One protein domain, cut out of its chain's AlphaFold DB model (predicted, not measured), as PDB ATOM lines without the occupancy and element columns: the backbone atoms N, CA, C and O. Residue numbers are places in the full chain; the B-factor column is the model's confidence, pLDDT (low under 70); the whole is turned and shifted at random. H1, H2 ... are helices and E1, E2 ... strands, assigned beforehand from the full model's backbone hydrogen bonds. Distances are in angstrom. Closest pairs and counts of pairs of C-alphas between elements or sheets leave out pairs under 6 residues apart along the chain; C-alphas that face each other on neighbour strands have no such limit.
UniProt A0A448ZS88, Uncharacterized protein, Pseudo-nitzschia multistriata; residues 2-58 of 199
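What this domain is: This is residues 2 to 58 of the 199 residues of an uncharacterized protein of Pseudo-nitzschia multistriata (UniProt A0A448ZS88). Little of this model is regular structure: a small sheet of three short strands folding back and forth, E1, E2 and E3, is joined to long loop stretches, and the short helix H1 comes after a long link, off the sheet. The printed part has 57 residues, in order E1, E2, E3, H1, of mixed class with 16 residues in named elements. It is compact, with a radius of gyration of the C-alphas of 10.9 A, and spans 31 by 25 by 21 A.

Where its parts are: E1 is residues 20 to 23, 9.5 A, from C-alpha 20 at (187.780, 248.934, 203.975). E2 is residues 28 to 31, 10.1 A; E3 is residues 35 to 37, 6.8 A. H1 is residues 52 to 56, 6.6 A, ending at (202.048, 241.522, 187.115).

How they stand to each other: E1, E2 and E3 form a meander, each strand the antiparallel neighbour of the one before. N 21 and O 30 are 2.9 A apart; N 37 and O 29, 2.8 A. Residues 36 to 37 of E3 pair antiparallel with 45 to 46. H1 is not on the sheet; 0 of 1 O i to N i+4 and 0 of 2 O i to N i+3 pairs are within hydrogen-bond range.

The domain as a whole: The printed part has no cut. The link E3 to H1 is long. Residues 2 to 9, 40 to 43 and 50 to 58 have pLDDT under 70.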
ATOM      1  N   VAL A   2     179.078 245.307 201.619       39.34
ATOM      2  CA  VAL A   2     179.007 245.243 200.151       39.34
ATOM      3  C   VAL A   2     179.921 244.113 199.683       39.34
ATOM      4  O   VAL A   2     181.139 244.191 199.827       39.34
ATOM      5  N   PHE A   3     179.329 243.026 199.192       38.03
ATOM      6  CA  PHE A   3     180.068 241.918 198.598       38.03
ATOM      7  C   PHE A   3     180.350 242.264 197.139       38.03
ATOM      8  O   PHE A   3     179.445 242.245 196.309       38.03
ATOM      9  N   VAL A   4     181.598 242.601 196.822       48.12
ATOM     10  CA  VAL A   4     182.010 242.802 195.430       48.12
ATOM     11  C   VAL A   4     182.268 241.425 194.819       48.12
ATOM     12  O   VAL A   4     183.279 240.774 195.103       48.12
ATOM     13  N   SER A   5     181.301 240.944 194.037       40.16
ATOM     14  CA  SER A   5     181.351 239.649 193.354       40.16
ATOM     15  C   SER A   5     182.650 239.491 192.555       40.16
ATOM     16  O   SER A   5     183.049 240.378 191.807       40.16
ATOM     17  N   GLY A   6     183.335 238.359 192.742       53.41
ATOM     18  CA  GLY A   6     184.566 238.008 192.020       53.41
ATOM     19  C   GLY A   6     185.885 238.471 192.653       53.41
ATOM     20  O   GLY A   6     186.932 237.958 192.270       53.41
ATOM     21  N   LYS A   7     185.870 239.366 193.655       60.44
ATOM     22  CA  LYS A   7     187.099 239.985 194.209       60.44
ATOM     23  C   LYS A   7     187.538 239.433 195.581       60.44
ATOM     24  O   LYS A   7     188.501 239.902 196.183       60.44
ATOM     25  N   GLY A   8     186.878 238.368 196.047       62.41
ATOM     26  CA  GLY A   8     187.139 237.724 197.340       62.41
ATOM     27  C   GLY A   8     186.496 238.457 198.522       62.41
ATOM     28  O   GLY A   8     185.826 239.474 198.359       62.41
ATOM     29  N   ARG A   9     186.659 237.918 199.737       69.81
ATOM     30  CA  ARG A   9     186.169 238.591 200.952       69.81
ATOM     31  C   ARG A   9     187.070 239.787 201.285       69.81
ATOM     32  O   ARG A   9     188.291 239.604 201.270       69.81
ATOM     33  N   PRO A  10     186.501 240.955 201.642       71.94
ATOM     34  CA  PRO A  10     187.297 242.084 202.094       71.94
ATOM     35  C   PRO A  10     188.103 241.697 203.347       71.94
ATOM     36  O   PRO A  10     187.564 241.033 204.241       71.94
ATOM     37  N   PRO A  11     189.397 242.055 203.416       76.44
ATOM     38  CA  PRO A  11     190.210 241.861 204.608       76.44
ATOM     39  C   PRO A  11     189.647 242.673 205.778       76.44
ATOM     40  O   PRO A  11     189.047 243.731 205.595       76.44
ATOM     41  N   LEU A  12     189.856 242.176 206.996       77.75
ATOM     42  CA  LEU A  12     189.454 242.885 208.207       77.75
ATOM     43  C   LEU A  12     190.312 244.147 208.367       77.75
ATOM     44  O   LEU A  12     191.544 244.065 208.433       77.75
ATOM     45  N   GLY A  13     189.649 245.301 208.425       70.75
ATOM     46  CA  GLY A  13     190.256 246.547 208.878       70.75
ATOM     47  C   GLY A  13     190.467 246.534 210.395       70.75
ATOM     48  O   GLY A  13     189.831 245.775 211.127       70.75
ATOM     49  N   ASN A  14     191.370 247.381 210.873       77.69
ATOM     50  CA  ASN A  14     191.546 247.701 212.290       77.69
ATOM     51  C   ASN A  14     191.482 249.229 212.467       77.69
ATOM     52  O   ASN A  14     191.393 249.953 211.479       77.69
ATOM     53  N   ALA A  15     191.574 249.736 213.700       81.75
ATOM     54  CA  ALA A  15     191.527 251.181 213.965       81.75
ATOM     55  C   ALA A  15     192.590 251.998 213.197       81.75
ATOM     56  O   ALA A  15     192.375 253.172 212.919       81.75
ATOM     57  N   LYS A  16     193.717 251.379 212.816       79.38
ATOM     58  CA  LYS A  16     194.769 252.030 212.021       79.38
ATOM     59  C   LYS A  16     194.433 252.106 210.533       79.38
ATOM     60  O   LYS A  16     194.851 253.049 209.882       79.38
ATOM     61  N   ILE A  17     193.687 251.140 210.008       80.88
ATOM     62  CA  ILE A  17     193.331 251.032 208.584       80.88
ATOM     63  C   ILE A  17     192.008 251.753 208.295       80.88
ATOM     64  O   ILE A  17     191.847 252.356 207.236       80.88
ATOM     65  N   GLY A  18     191.079 251.698 209.250       83.56
ATOM     66  CA  GLY A  18     189.737 252.244 209.134       83.56
ATOM     67  C   GLY A  18     188.801 251.361 208.306       83.56
ATOM     68  O   GLY A  18     188.943 250.133 208.268       83.56
ATOM     69  N   HIS A  19     187.803 251.988 207.681       84.50
ATOM     70  CA  HIS A  19     186.828 251.281 206.855       84.50
ATOM     71  C   HIS A  19     187.489 250.795 205.563       84.50
ATOM     72  O   HIS A  19     188.273 251.516 204.954       84.50
ATOM     73  N   VAL A  20     187.166 249.573 205.142       85.19
ATOM     74  CA  VAL A  20     187.780 248.934 203.975       85.19
ATOM     75  C   VAL A  20     186.844 249.027 202.775       85.19
ATOM     76  O   VAL A  20     185.716 248.534 202.825       85.19
ATOM     77  N   SER A  21     187.319 249.618 201.686       86.19
ATOM     78  CA  SER A  21     186.663 249.647 200.377       86.19
ATOM     79  C   SER A  21     187.513 248.922 199.331       86.19
ATOM     80  O   SER A  21     188.670 248.580 199.569       86.19
ATOM     81  N   TRP A  22     186.919 248.614 198.180       81.88
ATOM     82  CA  TRP A  22     187.665 248.135 197.021       81.88
ATOM     83  C   TRP A  22     188.019 249.325 196.133       81.88
ATOM     84  O   TRP A  22     187.130 250.100 195.789       81.88
ATOM     85  N   ASP A  23     189.281 249.424 195.741       81.88
ATOM     86  CA  ASP A  23     189.752 250.374 194.747       81.88
ATOM     87  C   ASP A  23     189.945 249.682 193.390       81.88
ATOM     88  O   ASP A  23     190.613 248.646 193.277       81.88
ATOM     89  N   GLU A  24     189.307 250.222 192.353       76.50
ATOM     90  CA  GLU A  24     189.369 249.670 190.997       76.50
ATOM     91  C   GLU A  24     190.658 250.042 190.275       76.50
ATOM     92  O   GLU A  24     191.185 249.199 189.549       76.50
ATOM     93  N   GLU A  25     191.201 251.232 190.540       75.94
ATOM     94  CA  GLU A  25     192.421 251.730 189.901       75.94
ATOM     95  C   GLU A  25     193.612 250.822 190.222       75.94
ATOM     96  O   GLU A  25     194.295 250.328 189.322       75.94
ATOM     97  N   HIS A  26     193.796 250.497 191.502       70.56
ATOM     98  CA  HIS A  26     194.893 249.642 191.957       70.56
ATOM     99  C   HIS A  26     194.494 248.171 192.113       70.56
ATOM    100  O   HIS A  26     195.298 247.358 192.576       70.56
ATOM    101  N   SER A  27     193.255 247.816 191.750       77.62
ATOM    102  CA  SER A  27     192.696 246.466 191.884       77.62
ATOM    103  C   SER A  27     192.999 245.824 193.249       77.62
ATOM    104  O   SER A  27     193.451 244.675 193.332       77.62
ATOM    105  N   CYS A  28     192.772 246.566 194.336       79.81
ATOM    106  CA  CYS A  28     193.061 246.106 195.694       79.81
ATOM    107  C   CYS A  28     192.091 246.687 196.734       79.81
ATOM    108  O   CYS A  28     191.321 247.599 196.453       79.81
ATOM    109  N   PHE A  29     192.104 246.135 197.952       85.50
ATOM    110  CA  PHE A  29     191.331 246.708 199.058       85.50
ATOM    111  C   PHE A  29     192.101 247.859 199.703       85.50
ATOM    112  O   PHE A  29     193.294 247.718 199.967       85.50
ATOM    113  N   VAL A  30     191.418 248.959 200.004       86.19
ATOM    114  CA  VAL A  30     192.005 250.172 200.577       86.19
ATOM    115  C   VAL A  30     191.267 250.544 201.858       86.19
ATOM    116  O   VAL A  30     190.046 250.433 201.948       86.19
ATOM    117  N   GLY A  31     192.021 250.921 202.883       87.12
ATOM    118  CA  GLY A  31     191.514 251.480 204.126       87.12
ATOM    119  C   GLY A  31     191.384 252.996 204.030       87.12
ATOM    120  O   GLY A  31     192.216 253.645 203.399       87.12
ATOM    121  N   THR A  32     190.398 253.579 204.712       84.00
ATOM    122  CA  THR A  32     190.187 255.041 204.762       84.00
ATOM    123  C   THR A  32     191.410 255.836 205.219       84.00
ATOM    124  O   THR A  32     191.504 257.020 204.921       84.00
ATOM    125  N   ASN A  33     192.356 255.198 205.911       82.69
ATOM    126  CA  ASN A  33     193.580 255.831 206.403       82.69
ATOM    127  C   ASN A  33     194.780 255.673 205.446       82.69
ATOM    128  O   ASN A  33     195.924 255.749 205.886       82.69
ATOM    129  N   GLY A  34     194.546 255.405 204.157       82.31
ATOM    130  CA  GLY A  34     195.605 255.341 203.137       82.31
ATOM    131  C   GLY A  34     196.391 254.027 203.104       82.31
ATOM    132  O   GLY A  34     197.492 253.977 202.563       82.31
ATOM    133  N   PHE A  35     195.844 252.949 203.672       84.00
ATOM    134  CA  PHE A  35     196.472 251.627 203.634       84.00
ATOM    135  C   PHE A  35     195.911 250.780 202.496       84.00
ATOM    136  O   PHE A  35     194.705 250.604 202.394       84.00
ATOM    137  N   TYR A  36     196.776 250.156 201.711       85.88
ATOM    138  CA  TYR A  36     196.433 249.277 200.600       85.88
ATOM    139  C   TYR A  36     196.722 247.819 200.962       85.88
ATOM    140  O   TYR A  36     197.712 247.500 201.628       85.88
ATOM    141  N   TRP A  37     195.870 246.907 200.506       83.19
ATOM    142  CA  TRP A  37     195.980 245.475 200.755       83.19
ATOM    143  C   TRP A  37     196.710 244.761 199.617       83.19
ATOM    144  O   TRP A  37     196.189 244.623 198.514       83.19
ATOM    145  N   HIS A  38     197.900 244.228 199.902       80.25
ATOM    146  CA  HIS A  38     198.786 243.619 198.894       80.25
ATOM    147  C   HIS A  38     198.622 242.087 198.755       80.25
ATOM    148  O   HIS A  38     199.445 241.424 198.123       80.25
ATOM    149  N   GLY A  39     197.566 241.501 199.328       70.62
ATOM    150  CA  GLY A  39     197.207 240.090 199.138       70.62
ATOM    151  C   GLY A  39     197.832 239.082 200.121       70.62
ATOM    152  O   GLY A  39     199.039 238.984 200.318       70.62
ATOM    153  N   ARG A  40     196.990 238.190 200.653       59.31
ATOM    154  CA  ARG A  40     197.246 237.326 201.827       59.31
ATOM    155  C   ARG A  40     198.496 236.432 201.787       59.31
ATOM    156  O   ARG A  40     198.976 236.034 202.843       59.31
ATOM    157  N   LYS A  41     198.991 236.057 200.602       51.06
ATOM    158  CA  LYS A  41     200.082 235.074 200.468       51.06
ATOM    159  C   LYS A  41     201.435 235.652 200.896       51.06
ATOM    160  O   LYS A  41     202.224 234.921 201.481       51.06
ATOM    161  N   TYR A  42     201.680 236.936 200.617       51.44
ATOM    162  CA  TYR A  42     202.966 237.597 200.889       51.44
ATOM    163  C   TYR A  42     202.857 239.113 201.180       51.44
ATOM    164  O   TYR A  42     203.887 239.762 201.355       51.44
ATOM    165  N   GLY A  43     201.650 239.694 201.229       67.25
ATOM    166  CA  GLY A  43     201.428 241.133 201.407       67.25
ATOM    167  C   GLY A  43     200.224 241.447 202.301       67.25
ATOM    168  O   GLY A  43     199.096 241.056 202.025       67.25
ATOM    169  N   GLY A  44     200.466 242.148 203.404       83.25
ATOM    170  CA  GLY A  44     199.408 242.682 204.264       83.25
ATOM    171  C   GLY A  44     198.984 244.090 203.850       83.25
ATOM    172  O   GLY A  44     199.148 244.495 202.698       83.25
ATOM    173  N   TRP A  45     198.481 244.834 204.829       84.44
ATOM    174  CA  TRP A  45     198.242 246.271 204.732       84.44
ATOM    175  C   TRP A  45     199.561 247.040 204.641       84.44
ATOM    176  O   TRP A  45     200.489 246.757 205.401       84.44
ATOM    177  N   LYS A  46     199.645 248.002 203.722       81.94
ATOM    178  CA  LYS A  46     200.810 248.872 203.519       81.94
ATOM    179  C   LYS A  46     200.378 250.292 203.180       81.94
ATOM    180  O   LYS A  46     199.349 250.468 202.554       81.94
ATOM    181  N   GLU A  47     201.192 251.280 203.524       81.56
ATOM    182  CA  GLU A  47     200.902 252.716 203.329       81.56
ATOM    183  C   GLU A  47     201.048 253.199 201.875       81.56
ATOM    184  O   GLU A  47     200.854 254.373 201.586       81.56
ATOM    185  N   GLY A  48     201.389 252.305 200.943       78.19
ATOM    186  CA  GLY A  48     201.540 252.633 199.527       78.19
ATOM    187  C   GLY A  48     200.730 251.698 198.631       78.19
ATOM    188  O   GLY A  48     200.561 250.519 198.984       78.19
ATOM    189  N   PRO A  49     200.254 252.189 197.473       73.00
ATOM    190  CA  PRO A  49     199.554 251.364 196.502       73.00
ATOM    191  C   PRO A  49     200.433 250.194 196.041       73.00
ATOM    192  O   PRO A  49     201.667 250.282 196.057       73.00
ATOM    193  N   PRO A  50     199.832 249.050 195.676       67.44
ATOM    194  CA  PRO A  50     200.574 247.975 195.043       67.44
ATOM    195  C   PRO A  50     201.174 248.492 193.738       67.44
ATOM    196  O   PRO A  50     200.464 248.944 192.845       67.44
ATOM    197  N   ASP A  51     202.498 248.425 193.638       66.06
ATOM    198  CA  ASP A  51     203.210 248.800 192.424       66.06
ATOM    199  C   ASP A  51     202.732 247.900 191.269       66.06
ATOM    200  O   ASP A  51     202.885 246.670 191.312       66.06
ATOM    201  N   ALA A  52     202.117 248.506 190.248       54.34
ATOM    202  CA  ALA A  52     201.526 247.809 189.106       54.34
ATOM    203  C   ALA A  52     202.557 246.938 188.362       54.34
ATOM    204  O   ALA A  52     202.219 245.885 187.810       54.34
ATOM    205  N   LEU A  53     203.841 247.317 188.416       50.06
ATOM    206  CA  LEU A  53     204.945 246.542 187.847       50.06
ATOM    207  C   LEU A  53     205.295 245.305 188.685       50.06
ATOM    208  O   LEU A  53     205.809 244.322 188.148       50.06
ATOM    209  N   VAL A  54     205.008 245.311 189.987       51.56
ATOM    210  CA  VAL A  54     205.258 244.183 190.898       51.56
ATOM    211  C   VAL A  54     204.072 243.217 190.927       51.56
ATOM    212  O   VAL A  54     204.287 242.013 191.073       51.56
ATOM    213  N   ALA A  55     202.843 243.706 190.731       47.78
ATOM    214  CA  ALA A  55     201.630 242.886 190.719       47.78
ATOM    215  C   ALA A  55     201.568 241.911 189.523       47.78
ATOM    216  O   ALA A  55     201.144 240.766 189.684       47.78
ATOM    217  N   ASN A  56     202.052 242.332 188.344       44.44
ATOM    218  CA  ASN A  56     202.048 241.522 187.115       44.44
ATOM    219  C   ASN A  56     203.379 240.838 186.794       44.44
ATOM    220  O   ASN A  56     203.430 239.918 185.970       44.44
ATOM    221  N   ARG A  57     204.466 241.207 187.476       43.12
ATOM    222  CA  ARG A  57     205.635 240.337 187.506       43.12
ATOM    223  C   ARG A  57     205.232 239.120 188.320       43.12
ATOM    224  O   ARG A  57     205.189 239.162 189.548       43.12
ATOM    225  N   LYS A  58     205.018 237.989 187.637       39.84
ATOM    226  CA  LYS A  58     205.393 236.693 188.205       39.84
ATOM    227  C   LYS A  58     206.826 236.887 188.682       39.84
ATOM    228  O   LYS A  58     207.756 236.744 187.892       39.84
TER     229      LYS A  58